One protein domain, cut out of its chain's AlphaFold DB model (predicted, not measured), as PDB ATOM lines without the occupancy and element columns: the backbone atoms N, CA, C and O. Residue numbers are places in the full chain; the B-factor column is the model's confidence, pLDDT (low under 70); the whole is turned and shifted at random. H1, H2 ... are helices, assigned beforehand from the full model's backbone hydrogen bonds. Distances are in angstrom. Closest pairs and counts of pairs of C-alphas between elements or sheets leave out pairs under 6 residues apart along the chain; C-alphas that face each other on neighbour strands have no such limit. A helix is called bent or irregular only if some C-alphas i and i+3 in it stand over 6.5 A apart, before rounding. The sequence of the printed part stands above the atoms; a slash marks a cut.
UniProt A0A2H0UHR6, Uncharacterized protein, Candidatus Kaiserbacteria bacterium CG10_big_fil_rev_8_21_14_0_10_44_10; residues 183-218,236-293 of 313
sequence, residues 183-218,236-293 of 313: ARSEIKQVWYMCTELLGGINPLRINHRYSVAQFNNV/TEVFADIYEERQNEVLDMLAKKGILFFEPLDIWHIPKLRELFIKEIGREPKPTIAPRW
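Overview. This is residues 183 to 218 and 236 to 293 of the 313 residues of an uncharacterized protein of Candidatus Kaiserbacteria bacterium CG10_big_fil_rev_8_21_14_0_10_44_10 (UniProt A0A2H0UHR6). Four helices, H2, H1, H4 and H6, run close to one direction in a curved arc, with H2 turned the other way; the contact between H4 and H6 is loose. H5 and the link after it, residues 263 to 270, lie on the arc's inner side, and the tail, residues 282 to 293, runs from H6 back toward H2, while H3 lies beyond the first residue of H1. The printed part has 94 residues with six named helices, H1 to H6 in chain order, and no named strand: all helix. It is compact, with a radius of gyration of the C-alphas of 13.2 A and spans of 35 by 33 by 26 A.

Arrangement. H1, residues 183 to 198, and H2, residues 203 to 213, form a helical hairpin: they touch, closest at the C-alphas of Met 193 and Ile 206, 6.2 A, at a shallow tilt of 20 degrees, opposite ways. H3, residues 236 to 240, is close to H1 but not clearly touching; the C-alphas of Ala 183 and Ala 240, their closest, are 7.4 A apart. H4, residues 244 to 257, touches residues 187 to 194 of H1 alone, closest at the C-alphas of Trp 191 and Val 250, 5.8 A, at a shallow tilt of 28 degrees, the same way. H5, residues 259 to 262, touches H6, residues 271 to 281, closest at the C-alphas of Ile 259 and Phe 277, 6.6 A. H4 and H6 are close but not clearly touching: their closest C-alphas, of Leu 251 and Leu 273, are 7.9 A apart. H1 and H6 are apart. Every O i to N i+4 pair is within hydrogen-bond range in H1, H4 and H6, against 5 of 7 in H2 and 0 of 1 in H3, which has 2 of 2 O i to N i+3 pairs; H5 is too short for an i+4 pair.

Along the chain. H1 begins at C-alpha 183 (-14.499, -29.804, 12.233) and is 22.7 A long; H4 is 20.0 A, H2 15.8 A and H6 15.3 A, ending at C-alpha 281 (-0.938, -48.485, 21.953). H2 is irregular, but only just: C-alphas 209 and 212 are 6.9 A apart.

Size, cuts and confidence. The two C-alphas farthest apart, of Glu 237 and Trp 293, are 38.8 A apart. Residues 219 to 235 are not printed, and C-alphas 218 and 236 are 19.2 A apart across the cut. Of the links printed whole, H5 to H6 is short and the others tight. Mean pLDDT of the printed part is 92.9; residue 292 is under 70.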
ATOM      1  N   ALA A 183     -14.480 -28.425  11.739       91.75
ATOM      2  CA  ALA A 183     -14.499 -29.804  12.233       91.75
ATOM      3  C   ALA A 183     -14.900 -30.809  11.134       91.75
ATOM      4  O   ALA A 183     -14.283 -31.865  10.980       91.75
ATOM      5  N   ARG A 184     -15.903 -30.458  10.319       92.94
ATOM      6  CA  ARG A 184     -16.353 -31.250   9.164       92.94
ATOM      7  C   ARG A 184     -15.271 -31.374   8.090       92.94
ATOM      8  O   ARG A 184     -15.058 -32.475   7.580       92.94
ATOM      9  N   SER A 185     -14.578 -30.283   7.763       93.12
ATOM     10  CA  SER A 185     -13.496 -30.284   6.769       93.12
ATOM     11  C   SER A 185     -12.309 -31.143   7.199       93.12
ATOM     12  O   SER A 185     -11.852 -31.966   6.406       93.12
ATOM     13  N   GLU A 186     -11.861 -31.037   8.453       93.88
ATOM     14  CA  GLU A 186     -10.765 -31.862   8.977       93.88
ATOM     15  C   GLU A 186     -11.131 -33.358   8.947       93.88
ATOM     16  O   GLU A 186     -10.369 -34.167   8.420       93.88
ATOM     17  N   ILE A 187     -12.333 -33.741   9.400       95.06
ATOM     18  CA  ILE A 187     -12.786 -35.143   9.348       95.06
ATOM     19  C   ILE A 187     -12.902 -35.661   7.906       95.06
ATOM     20  O   ILE A 187     -12.487 -36.788   7.629       95.06
ATOM     21  N   LYS A 188     -13.411 -34.851   6.969       92.38
ATOM     22  CA  LYS A 188     -13.487 -35.220   5.544       92.38
ATOM     23  C   LYS A 188     -12.090 -35.463   4.960       92.38
ATOM     24  O   LYS A 188     -11.891 -36.429   4.226       92.38
ATOM     25  N   GLN A 189     -11.105 -34.637   5.318       94.25
ATOM     26  CA  GLN A 189      -9.713 -34.825   4.899       94.25
ATOM     27  C   GLN A 189      -9.099 -36.089   5.502       94.25
ATOM     28  O   GLN A 189      -8.513 -36.876   4.763       94.25
ATOM     29  N   VAL A 190      -9.293 -36.336   6.802       96.19
ATOM     30  CA  VAL A 190      -8.850 -37.578   7.457       96.19
ATOM     31  C   VAL A 190      -9.432 -38.802   6.753       96.19
ATOM     32  O   VAL A 190      -8.705 -39.751   6.467       96.19
ATOM     33  N   TRP A 191     -10.721 -38.768   6.412       95.50
ATOM     34  CA  TRP A 191     -11.374 -39.848   5.678       95.50
ATOM     35  C   TRP A 191     -10.721 -40.111   4.312       95.50
ATOM     36  O   TRP A 191     -10.437 -41.268   3.979       95.50
ATOM     37  N   TYR A 192     -10.407 -39.059   3.545       93.38
ATOM     38  CA  TYR A 192      -9.669 -39.217   2.290       93.38
ATOM     39  C   TYR A 192      -8.270 -39.800   2.515       93.38
ATOM     40  O   TYR A 192      -7.880 -40.730   1.812       93.38
ATOM     41  N   MET A 193      -7.533 -39.309   3.516       96.44
ATOM     42  CA  MET A 193      -6.191 -39.802   3.844       96.44
ATOM     43  C   MET A 193      -6.205 -41.294   4.204       96.44
ATOM     44  O   MET A 193      -5.370 -42.054   3.708       96.44
ATOM     45  N   CYS A 194      -7.173 -41.735   5.013       96.94
ATOM     46  CA  CYS A 194      -7.360 -43.146   5.350       96.94
ATOM     47  C   CYS A 194      -7.712 -43.986   4.115       96.94
ATOM     48  O   CYS A 194      -7.128 -45.051   3.912       96.94
ATOM     49  N   THR A 195      -8.620 -43.496   3.267       94.06
ATOM     50  CA  THR A 195      -9.040 -44.184   2.036       94.06
ATOM     51  C   THR A 195      -7.878 -44.349   1.054       94.06
ATOM     52  O   THR A 195      -7.669 -45.434   0.515       94.06
ATOM     53  N   GLU A 196      -7.069 -43.307   0.856       93.94
ATOM     54  CA  GLU A 196      -5.881 -43.372   0.003       93.94
ATOM     55  C   GLU A 196      -4.817 -44.328   0.555       93.94
ATOM     56  O   GLU A 196      -4.213 -45.081  -0.214       93.94
ATOM     57  N   LEU A 197      -4.599 -44.341   1.875       96.56
ATOM     58  CA  LEU A 197      -3.658 -45.275   2.493       96.56
ATOM     59  C   LEU A 197      -4.123 -46.726   2.325       96.56
ATOM     60  O   LEU A 197      -3.322 -47.596   1.983       96.56
ATOM     61  N   LEU A 198      -5.419 -46.989   2.515       95.56
ATOM     62  CA  LEU A 198      -6.023 -48.296   2.241       95.56
ATOM     63  C   LEU A 198      -5.885 -48.690   0.762       95.56
ATOM     64  O   LEU A 198      -5.679 -49.864   0.465       95.56
ATOM     65  N   GLY A 199      -5.920 -47.710  -0.144       93.56
ATOM     66  CA  GLY A 199      -5.623 -47.863  -1.571       93.56
ATOM     67  C   GLY A 199      -4.137 -48.056  -1.908       93.56
ATOM     68  O   GLY A 199      -3.788 -48.129  -3.084       93.56
ATOM     69  N   GLY A 200      -3.252 -48.136  -0.908       94.38
ATOM     70  CA  GLY A 200      -1.821 -48.396  -1.087       94.38
ATOM     71  C   GLY A 200      -0.983 -47.162  -1.436       94.38
ATOM     72  O   GLY A 200       0.183 -47.299  -1.815       94.38
ATOM     73  N   ILE A 201      -1.538 -45.953  -1.318       93.75
ATOM     74  CA  ILE A 201      -0.777 -44.724  -1.544       93.75
ATOM     75  C   ILE A 201       0.192 -44.492  -0.378       93.75
ATOM     76  O   ILE A 201      -0.129 -44.688   0.792       93.75
ATOM     77  N   ASN A 202       1.414 -44.062  -0.701       94.81
ATOM     78  CA  ASN A 202       2.457 -43.826   0.293       94.81
ATOM     79  C   ASN A 202       2.059 -42.705   1.290       94.81
ATOM     80  O   ASN A 202       1.724 -41.604   0.842       94.81
ATOM     81  N   PRO A 203       2.178 -42.922   2.616       96.12
ATOM     82  CA  PRO A 203       1.723 -41.970   3.634       96.12
ATOM     83  C   PRO A 203       2.450 -40.622   3.597       96.12
ATOM     84  O   PRO A 203       1.824 -39.593   3.826       96.12
ATOM     85  N   LEU A 204       3.737 -40.580   3.229       93.31
ATOM     86  CA  LEU A 204       4.473 -39.318   3.082       93.31
ATOM     87  C   LEU A 204       3.858 -38.448   1.975       93.31
ATOM     88  O   LEU A 204       3.738 -37.232   2.122       93.31
ATOM     89  N   ARG A 205       3.444 -39.080   0.868       91.50
ATOM     90  CA  ARG A 205       2.773 -38.403  -0.250       91.50
ATOM     91  C   ARG A 205       1.377 -37.924   0.145       91.50
ATOM     92  O   ARG A 205       1.009 -36.819  -0.246       91.50
ATOM     93  N   ILE A 206       0.637 -38.733   0.904       93.56
ATOM     94  CA  ILE A 206      -0.680 -38.366   1.444       93.56
ATOM     95  C   ILE A 206      -0.528 -37.144   2.357       93.56
ATOM     96  O   ILE A 206      -1.094 -36.094   2.069       93.56
ATOM     97  N   ASN A 207       0.313 -37.225   3.389       94.69
ATOM     98  CA  ASN A 207       0.515 -36.139   4.351       94.69
ATOM     99  C   ASN A 207       0.950 -34.836   3.669       94.69
ATOM    100  O   ASN A 207       0.433 -33.771   3.988       94.69
ATOM    101  N   HIS A 208       1.840 -34.914   2.675       90.00
ATOM    102  CA  HIS A 208       2.235 -33.749   1.885       90.00
ATOM    103  C   HIS A 208       1.079 -33.136   1.081       90.00
ATOM    104  O   HIS A 208       0.960 -31.918   0.999       90.00
ATOM    105  N   ARG A 209       0.222 -33.961   0.465       89.19
ATOM    106  CA  ARG A 209      -0.934 -33.467  -0.297       89.19
ATOM    107  C   ARG A 209      -1.909 -32.716   0.605       89.19
ATOM    108  O   ARG A 209      -2.393 -31.660   0.216       89.19
ATOM    109  N   TYR A 210      -2.191 -33.262   1.784       91.62
ATOM    110  CA  TYR A 210      -3.200 -32.718   2.693       91.62
ATOM    111  C   TYR A 210      -2.656 -31.647   3.654       91.62
ATOM    112  O   TYR A 210      -3.443 -30.931   4.265       91.62
ATOM    113  N   SER A 211      -1.335 -31.435   3.742       90.31
ATOM    114  CA  SER A 211      -0.762 -30.426   4.649       90.31
ATOM    115  C   SER A 211      -1.214 -28.994   4.344       90.31
ATOM    116  O   SER A 211      -1.315 -28.178   5.253       90.31
ATOM    117  N   VAL A 212      -1.516 -28.677   3.078       87.00
ATOM    118  CA  VAL A 212      -1.996 -27.340   2.661       87.00
ATOM    119  C   VAL A 212      -3.417 -27.029   3.139       87.00
ATOM    120  O   VAL A 212      -3.828 -25.871   3.159       87.00
ATOM    121  N   ALA A 213      -4.166 -28.066   3.508       87.31
ATOM    122  CA  ALA A 213      -5.547 -27.966   3.945       87.31
ATOM    123  C   ALA A 213      -5.668 -27.813   5.475       87.31
ATOM    124  O   ALA A 213      -6.726 -27.458   5.989       87.31
ATOM    125  N   GLN A 214      -4.566 -27.983   6.210       86.56
ATOM    126  CA  GLN A 214      -4.532 -27.766   7.653       86.56
ATOM    127  C   GLN A 214      -4.803 -26.298   8.015       86.56
ATOM    128  O   GLN A 214      -4.513 -25.371   7.255       86.56
ATOM    129  N   PHE A 215      -5.309 -26.084   9.229       85.69
ATOM    130  CA  PHE A 215      -5.581 -24.756   9.794       85.69
ATOM    131  C   PHE A 215      -4.361 -24.126  10.491       85.69
ATOM    132  O   PHE A 215      -4.472 -23.117  11.187       85.69
ATOM    133  N   ASN A 216      -3.178 -24.707  10.299       82.25
ATOM    134  CA  ASN A 216      -1.929 -24.210  10.861       82.25
ATOM    135  C   ASN A 216      -1.356 -23.102   9.962       82.25
ATOM    136  O   ASN A 216      -1.102 -23.337   8.785       82.25
ATOM    137  N   ASN A 217      -1.067 -21.922  10.520       84.56
ATOM    138  CA  ASN A 217      -0.479 -20.777   9.796       84.56
ATOM    139  C   ASN A 217      -1.353 -20.204   8.659       84.56
ATOM    140  O   ASN A 217      -0.821 -19.719   7.656       84.56
ATOM    141  N   VAL A 218      -2.679 -20.240   8.824       91.44
ATOM    142  CA  VAL A 218      -3.634 -19.604   7.901       91.44
ATOM    143  C   VAL A 218      -3.318 -18.114   7.771       91.44
ATOM    144  O   VAL A 218      -3.136 -17.423   8.776       91.44
ATOM    145  N   THR A 236     -23.553 -18.888  11.646       90.75
ATOM    146  CA  THR A 236     -22.333 -19.569  12.119       90.75
ATOM    147  C   THR A 236     -22.608 -20.926  12.769       90.75
ATOM    148  O   THR A 236     -21.764 -21.821  12.711       90.75
ATOM    149  N   GLU A 237     -23.801 -21.120  13.326       91.81
ATOM    150  CA  GLU A 237     -24.241 -22.358  13.969       91.81
ATOM    151  C   GLU A 237     -24.308 -23.535  12.990       91.81
ATOM    152  O   GLU A 237     -24.058 -24.672  13.384       91.81
ATOM    153  N   VAL A 238     -24.574 -23.272  11.705       91.69
ATOM    154  CA  VAL A 238     -24.584 -24.301  10.652       91.69
ATOM    155  C   VAL A 238     -23.210 -24.960  10.508       91.69
ATOM    156  O   VAL A 238     -23.112 -26.146  10.203       91.69
ATOM    157  N   PHE A 239     -22.136 -24.217  10.779       92.56
ATOM    158  CA  PHE A 239     -20.759 -24.691  10.639       92.56
ATOM    159  C   PHE A 239     -20.210 -25.376  11.899       92.56
ATOM    160  O   PHE A 239     -19.086 -25.883  11.874       92.56
ATOM    161  N   ALA A 240     -20.980 -25.393  12.992       86.81
ATOM    162  CA  ALA A 240     -20.598 -26.066  14.232       86.81
ATOM    163  C   ALA A 240     -20.776 -27.595  14.164       86.81
ATOM    164  O   ALA A 240     -20.228 -28.308  15.005       86.81
ATOM    165  N   ASP A 241     -21.527 -28.090  13.175       78.94
ATOM    166  CA  ASP A 241     -21.818 -29.511  13.006       78.94
ATOM    167  C   ASP A 241     -20.560 -30.335  12.666       78.94
ATOM    168  O   ASP A 241     -19.694 -29.935  11.876       78.94
ATOM    169  N   ILE A 242     -20.464 -31.519  13.269       76.31
ATOM    170  CA  ILE A 242     -19.393 -32.481  13.017       76.31
ATOM    171  C   ILE A 242     -19.922 -33.512  12.026       76.31
ATOM    172  O   ILE A 242     -21.033 -34.007  12.148       76.31
ATOM    173  N   TYR A 243     -19.093 -33.911  11.062       84.31
ATOM    174  CA  TYR A 243     -19.457 -34.968  10.116       84.31
ATOM    175  C   TYR A 243     -19.398 -36.355  10.782       84.31
ATOM    176  O   TYR A 243     -18.476 -37.135  10.533       84.31
ATOM    177  N   GLU A 244     -20.362 -36.655  11.657       86.50
ATOM    178  CA  GLU A 244     -20.379 -37.863  12.490       86.50
ATOM    179  C   GLU A 244     -20.304 -39.148  11.666       86.50
ATOM    180  O   GLU A 244     -19.524 -40.038  11.993       86.50
ATOM    181  N   GLU A 245     -21.048 -39.225  10.561       87.38
ATOM    182  CA  GLU A 245     -21.018 -40.371   9.646       87.38
ATOM    183  C   GLU A 245     -19.591 -40.656   9.152       87.38
ATOM    184  O   GLU A 245     -19.087 -41.765   9.317       87.38
ATOM    185  N   ARG A 246     -18.884 -39.638   8.640       90.31
ATOM    186  CA  ARG A 246     -17.491 -39.789   8.188       90.31
ATOM    187  C   ARG A 246     -16.539 -40.096   9.329       90.31
ATOM    188  O   ARG A 246     -15.598 -40.863   9.141       90.31
ATOM    189  N   GLN A 247     -16.764 -39.525  10.509       93.56
ATOM    190  CA  GLN A 247     -15.956 -39.856  11.676       93.56
ATOM    191  C   GLN A 247     -16.129 -41.333  12.061       93.56
ATOM    192  O   GLN A 247     -15.137 -42.002  12.342       93.56
ATOM    193  N   ASN A 248     -17.355 -41.852  12.030       94.12
ATOM    194  CA  ASN A 248     -17.642 -43.258  12.301       94.12
ATOM    195  C   ASN A 248     -17.024 -44.170  11.237       94.12
ATOM    196  O   ASN A 248     -16.399 -45.161  11.592       94.12
ATOM    197  N   GLU A 249     -17.080 -43.801   9.955       94.75
ATOM    198  CA  GLU A 249     -16.380 -44.539   8.896       94.75
ATOM    199  C   GLU A 249     -14.861 -44.588   9.123       94.75
ATOM    200  O   GLU A 249     -14.244 -45.637   8.935       94.75
ATOM    201  N   VAL A 250     -14.243 -43.485   9.560       97.06
ATOM    202  CA  VAL A 250     -12.816 -43.463   9.924       97.06
ATOM    203  C   VAL A 250     -12.543 -44.413  11.091       97.06
ATOM    204  O   VAL A 250     -11.615 -45.217  11.018       97.06
ATOM    205  N   LEU A 251     -13.352 -44.366  12.151       97.38
ATOM    206  CA  LEU A 251     -13.207 -45.263  13.303       97.38
ATOM    207  C   LEU A 251     -13.358 -46.736  12.897       97.38
ATOM    208  O   LEU A 251     -12.560 -47.573  13.317       97.38
ATOM    209  N   ASP A 252     -14.307 -47.041  12.016       97.62
ATOM    210  CA  ASP A 252     -14.495 -48.368  11.435       97.62
ATOM    211  C   ASP A 252     -13.274 -48.828  10.631       97.62
ATOM    212  O   ASP A 252     -12.871 -49.990  10.725       97.62
ATOM    213  N   MET A 253     -12.667 -47.942   9.832       97.75
ATOM    214  CA  MET A 253     -11.433 -48.248   9.099       97.75
ATOM    215  C   MET A 253     -10.291 -48.591  10.062       97.75
ATOM    216  O   MET A 253      -9.612 -49.604   9.865       97.75
ATOM    217  N   LEU A 254     -10.112 -47.782  11.116       98.06
ATOM    218  CA  LEU A 254      -9.110 -47.990  12.166       98.06
ATOM    219  C   LEU A 254      -9.315 -49.335  12.872       98.06
ATOM    220  O   LEU A 254      -8.364 -50.104  12.991       98.06
ATOM    221  N   ALA A 255     -10.550 -49.653  13.261       97.44
ATOM    222  CA  ALA A 255     -10.882 -50.915  13.917       97.44
ATOM    223  C   ALA A 255     -10.646 -52.132  13.003       97.44
ATOM    224  O   ALA A 255     -10.080 -53.134  13.435       97.44
ATOM    225  N   LYS A 256     -11.038 -52.049  11.724       97.69
ATOM    226  CA  LYS A 256     -10.931 -53.168  10.768       97.69
ATOM    227  C   LYS A 256      -9.493 -53.482  10.361       97.69
ATOM    228  O   LYS A 256      -9.155 -54.650  10.180       97.69
ATOM    229  N   LYS A 257      -8.656 -52.461  10.154       97.94
ATOM    230  CA  LYS A 257      -7.271 -52.641   9.675       97.94
ATOM    231  C   LYS A 257      -6.236 -52.638  10.807       97.94
ATOM    232  O   LYS A 257      -5.131 -53.140  10.609       97.94
ATOM    233  N   GLY A 258      -6.607 -52.115  11.974       97.88
ATOM    234  CA  GLY A 258      -5.746 -51.906  13.134       97.88
ATOM    235  C   GLY A 258      -5.181 -50.486  13.172       97.88
ATOM    236  O   GLY A 258      -4.663 -49.981  12.177       97.88
ATOM    237  N   ILE A 259      -5.227 -49.843  14.339       98.06
ATOM    238  CA  ILE A 259      -4.866 -48.427  14.484       98.06
ATOM    239  C   ILE A 259      -3.395 -48.120  14.141       98.06
ATOM    240  O   ILE A 259      -3.100 -47.073  13.566       98.06
ATOM    241  N   LEU A 260      -2.477 -49.067  14.394       98.00
ATOM    242  CA  LEU A 260      -1.057 -48.948  14.023       98.00
ATOM    243  C   LEU A 260      -0.841 -48.834  12.511       98.00
ATOM    244  O   LEU A 260       0.122 -48.201  12.086       98.00
ATOM    245  N   PHE A 261      -1.728 -49.406  11.692       98.38
ATOM    246  CA  PHE A 261      -1.633 -49.291  10.235       98.38
ATOM    247  C   PHE A 261      -1.727 -47.829   9.778       98.38
ATOM    248  O   PHE A 261      -1.031 -47.430   8.847       98.38
ATOM    249  N   PHE A 262      -2.551 -47.023  10.454       98.56
ATOM    250  CA  PHE A 262      -2.774 -45.615  10.124       98.56
ATOM    251  C   PHE A 262      -1.793 -44.665  10.814       98.56
ATOM    252  O   PHE A 262      -1.784 -43.483  10.478       98.56
ATOM    253  N   GLU A 263      -0.950 -45.152  11.737       98.38
ATOM    254  CA  GLU A 263       0.038 -44.339  12.465       98.38
ATOM    255  C   GLU A 263       0.830 -43.369  11.572       98.38
ATOM    256  O   GLU A 263       0.973 -42.203  11.956       98.38
ATOM    257  N   PRO A 264       1.309 -43.779  10.378       98.19
ATOM    258  CA  PRO A 264       2.086 -42.899   9.517       98.19
ATOM    259  C   PRO A 264       1.335 -41.661   9.006       98.19
ATOM    260  O   PRO A 264       1.993 -40.749   8.505       98.19
ATOM    261  N   LEU A 265       0.003 -41.604   9.085       98.12
ATOM    262  CA  LEU A 265      -0.784 -40.460   8.622       98.12
ATOM    263  C   LEU A 265      -0.777 -39.304   9.626       98.12
ATOM    264  O   LEU A 265      -0.825 -39.512  10.833       98.12
ATOM    265  N   ASP A 266      -0.790 -38.070   9.126       96.25
ATOM    266  CA  ASP A 266      -0.876 -36.845   9.932       96.25
ATOM    267  C   ASP A 266      -2.335 -36.480  10.282       96.25
ATOM    268  O   ASP A 266      -2.852 -35.424   9.920       96.25
ATOM    269  N   ILE A 267      -3.029 -37.404  10.956       96.75
ATOM    270  CA  ILE A 267      -4.467 -37.304  11.298       96.75
ATOM    271  C   ILE A 267      -4.722 -37.138  12.804       96.75
ATOM    272  O   ILE A 267      -5.851 -36.940  13.249       96.75
ATOM    273  N   TRP A 268      -3.663 -37.201  13.608       96.75
ATOM    274  CA  TRP A 268      -3.724 -37.249  15.073       96.75
ATOM    275  C   TRP A 268      -3.953 -35.882  15.735       96.75
ATOM    276  O   TRP A 268      -3.960 -35.777  16.959       96.75
ATOM    277  N   HIS A 269      -4.155 -34.826  14.943       94.19
ATOM    278  CA  HIS A 269      -4.636 -33.535  15.437       94.19
ATOM    279  C   HIS A 269      -6.113 -33.599  15.862       94.19
ATOM    280  O   HIS A 269      -6.548 -32.765  16.652       94.19
ATOM    281  N   ILE A 270      -6.866 -34.605  15.396       94.69
ATOM    282  CA  ILE A 270      -8.222 -34.892  15.868       94.69
ATOM    283  C   ILE A 270      -8.150 -35.552  17.257       94.69
ATOM    284  O   ILE A 270      -7.685 -36.696  17.348       94.69
ATOM    285  N   PRO A 271      -8.653 -34.905  18.333       95.12
ATOM    286  CA  PRO A 271      -8.494 -35.404  19.702       95.12
ATOM    287  C   PRO A 271      -9.001 -36.836  19.886       95.12
ATOM    288  O   PRO A 271      -8.264 -37.691  20.368       95.12
ATOM    289  N   LYS A 272     -10.203 -37.133  19.373       95.31
ATOM    290  CA  LYS A 272     -10.830 -38.461  19.463       95.31
ATOM    291  C   LYS A 272      -9.968 -39.578  18.857       95.31
ATOM    292  O   LYS A 272      -9.910 -40.670  19.412       95.31
ATOM    293  N   LEU A 273      -9.286 -39.318  17.735       97.38
ATOM    294  CA  LEU A 273      -8.424 -40.314  17.082       97.38
ATOM    295  C   LEU A 273      -7.118 -40.514  17.854       97.38
ATOM    296  O   LEU A 273      -6.667 -41.644  18.033       97.38
ATOM    297  N   ARG A 274      -6.523 -39.423  18.342       97.94
ATOM    298  CA  ARG A 274      -5.297 -39.468  19.147       97.94
ATOM    299  C   ARG A 274      -5.509 -40.169  20.483       97.94
ATOM    300  O   ARG A 274      -4.695 -41.004  20.864       97.94
ATOM    301  N   GLU A 275      -6.597 -39.858  21.178       98.31
ATOM    302  CA  GLU A 275      -6.962 -40.506  22.440       98.31
ATOM    303  C   GLU A 275      -7.172 -42.009  22.252       98.31
ATOM    304  O   GLU A 275      -6.668 -42.801  23.050       98.31
ATOM    305  N   LEU A 276      -7.842 -42.411  21.164       98.00
ATOM    306  CA  LEU A 276      -7.995 -43.819  20.804       98.00
ATOM    307  C   LEU A 276      -6.634 -44.498  20.581       98.00
ATOM    308  O   LEU A 276      -6.387 -45.564  21.141       98.00
ATOM    309  N   PHE A 277      -5.722 -43.856  19.840       98.56
ATOM    310  CA  PHE A 277      -4.367 -44.371  19.614       98.56
ATOM    311  C   PHE A 277      -3.603 -44.578  20.922       98.56
ATOM    312  O   PHE A 277      -3.048 -45.650  21.156       98.56
ATOM    313  N   ILE A 278      -3.587 -43.568  21.797       98.56
ATOM    314  CA  ILE A 278      -2.876 -43.637  23.080       98.56
ATOM    315  C   ILE A 278      -3.472 -44.735  23.960       98.56
ATOM    316  O   ILE A 278      -2.725 -45.487  24.583       98.56
ATOM    317  N   LYS A 279      -4.802 -44.858  23.985       98.19
ATOM    318  CA  LYS A 279      -5.500 -45.894  24.749       98.19
ATOM    319  C   LYS A 279      -5.133 -47.306  24.284       98.19
ATOM    320  O   LYS A 279      -4.953 -48.177  25.127       98.19
ATOM    321  N   GLU A 280      -5.035 -47.538  22.976       97.88
ATOM    322  CA  GLU A 280      -4.747 -48.869  22.422       97.88
ATOM    323  C   GLU A 280      -3.253 -49.224  22.433       97.88
ATOM    324  O   GLU A 280      -2.898 -50.380  22.653       97.88
ATOM    325  N   ILE A 281      -2.372 -48.248  22.198       98.12
ATOM    326  CA  ILE A 281      -0.938 -48.485  21.953       98.12
ATOM    327  C   ILE A 281      -0.057 -48.079  23.145       98.12
ATOM    328  O   ILE A 281       1.084 -48.528  23.253       98.12
ATOM    329  N   GLY A 282      -0.556 -47.237  24.053       98.12
ATOM    330  CA  GLY A 282       0.169 -46.797  25.251       98.12
ATOM    331  C   GLY A 282       1.256 -45.744  24.997       98.12
ATOM    332  O   GLY A 282       2.133 -45.556  25.838       98.12
ATOM    333  N   ARG A 283       1.239 -45.066  23.842       98.19
ATOM    334  CA  ARG A 283       2.166 -43.972  23.494       98.19
ATOM    335  C   ARG A 283       1.557 -43.011  22.476       98.19
ATOM    336  O   ARG A 283       0.566 -43.331  21.833       98.19
ATOM    337  N   GLU A 284       2.217 -41.875  22.275       98.19
ATOM    338  CA  GLU A 284       1.885 -40.934  21.201       98.19
ATOM    339  C   GLU A 284       2.109 -41.545  19.802       98.19
ATOM    340  O   GLU A 284       3.074 -42.310  19.620       98.19
ATOM    341  N   PRO A 285       1.264 -41.198  18.810       97.56
ATOM    342  CA  PRO A 285       1.450 -41.599  17.420       97.56
ATOM    343  C   PRO A 285       2.630 -40.867  16.770       97.56
ATOM    344  O   PRO A 285       2.955 -39.730  17.117       97.56
ATOM    345  N   LYS A 286       3.282 -41.525  15.807       97.00
ATOM    346  CA  LYS A 286       4.456 -41.007  15.091       97.00
ATOM    347  C   LYS A 286       4.160 -40.874  13.591       97.00
ATOM    348  O   LYS A 286       4.509 -41.774  12.822       97.00
ATOM    349  N   PRO A 287       3.537 -39.764  13.152       95.06
ATOM    350  CA  PRO A 287       3.229 -39.560  11.743       95.06
ATOM    351  C   PRO A 287       4.507 -39.421  10.905       95.06
ATOM    352  O   PRO A 287       5.523 -38.876  11.339       95.06
ATOM    353  N   THR A 288       4.449 -39.897   9.663       92.12
ATOM    354  CA  THR A 288       5.545 -39.795   8.693       92.12
ATOM    355  C   THR A 288       5.417 -38.486   7.916       92.12
ATOM    356  O   THR A 288       4.746 -38.418   6.887       92.12
ATOM    357  N   ILE A 289       6.044 -37.424   8.420       85.00
ATOM    358  CA  ILE A 289       5.967 -36.075   7.838       85.00
ATOM    359  C   ILE A 289       7.321 -35.703   7.231       85.00
ATOM    360  O   ILE A 289       8.372 -35.921   7.836       85.00
ATOM    361  N   ALA A 290       7.309 -35.136   6.021       77.44
ATOM    362  CA  ALA A 290       8.526 -34.634   5.395       77.44
ATOM    363  C   ALA A 290       9.107 -33.474   6.224       77.44
ATOM    364  O   ALA A 290       8.351 -32.620   6.698       77.44
ATOM    365  N   PRO A 291      10.439 -33.365   6.360       76.19
ATOM    366  CA  PRO A 291      11.045 -32.196   6.978       76.19
ATOM    367  C   PRO A 291      10.606 -30.911   6.262       76.19
ATOM    368  O   PRO A 291      10.607 -30.860   5.031       76.19
ATOM    369  N   ARG A 292      10.291 -29.845   7.013       67.69
ATOM    370  CA  ARG A 292       9.822 -28.563   6.444       67.69
ATOM    371  C   ARG A 292      10.739 -28.011   5.346       67.69
ATOM    372  O   ARG A 292      10.250 -27.458   4.368       67.69
ATOM    373  N   TRP A 293      12.054 -28.198   5.471       71.94
ATOM    374  CA  TRP A 293      13.023 -27.752   4.464       71.94
ATOM    375  C   TRP A 293      12.858 -28.475   3.116       71.94
ATOM    376  O   TRP A 293      13.025 -27.858   2.067       71.94
TER     377      TRP A 293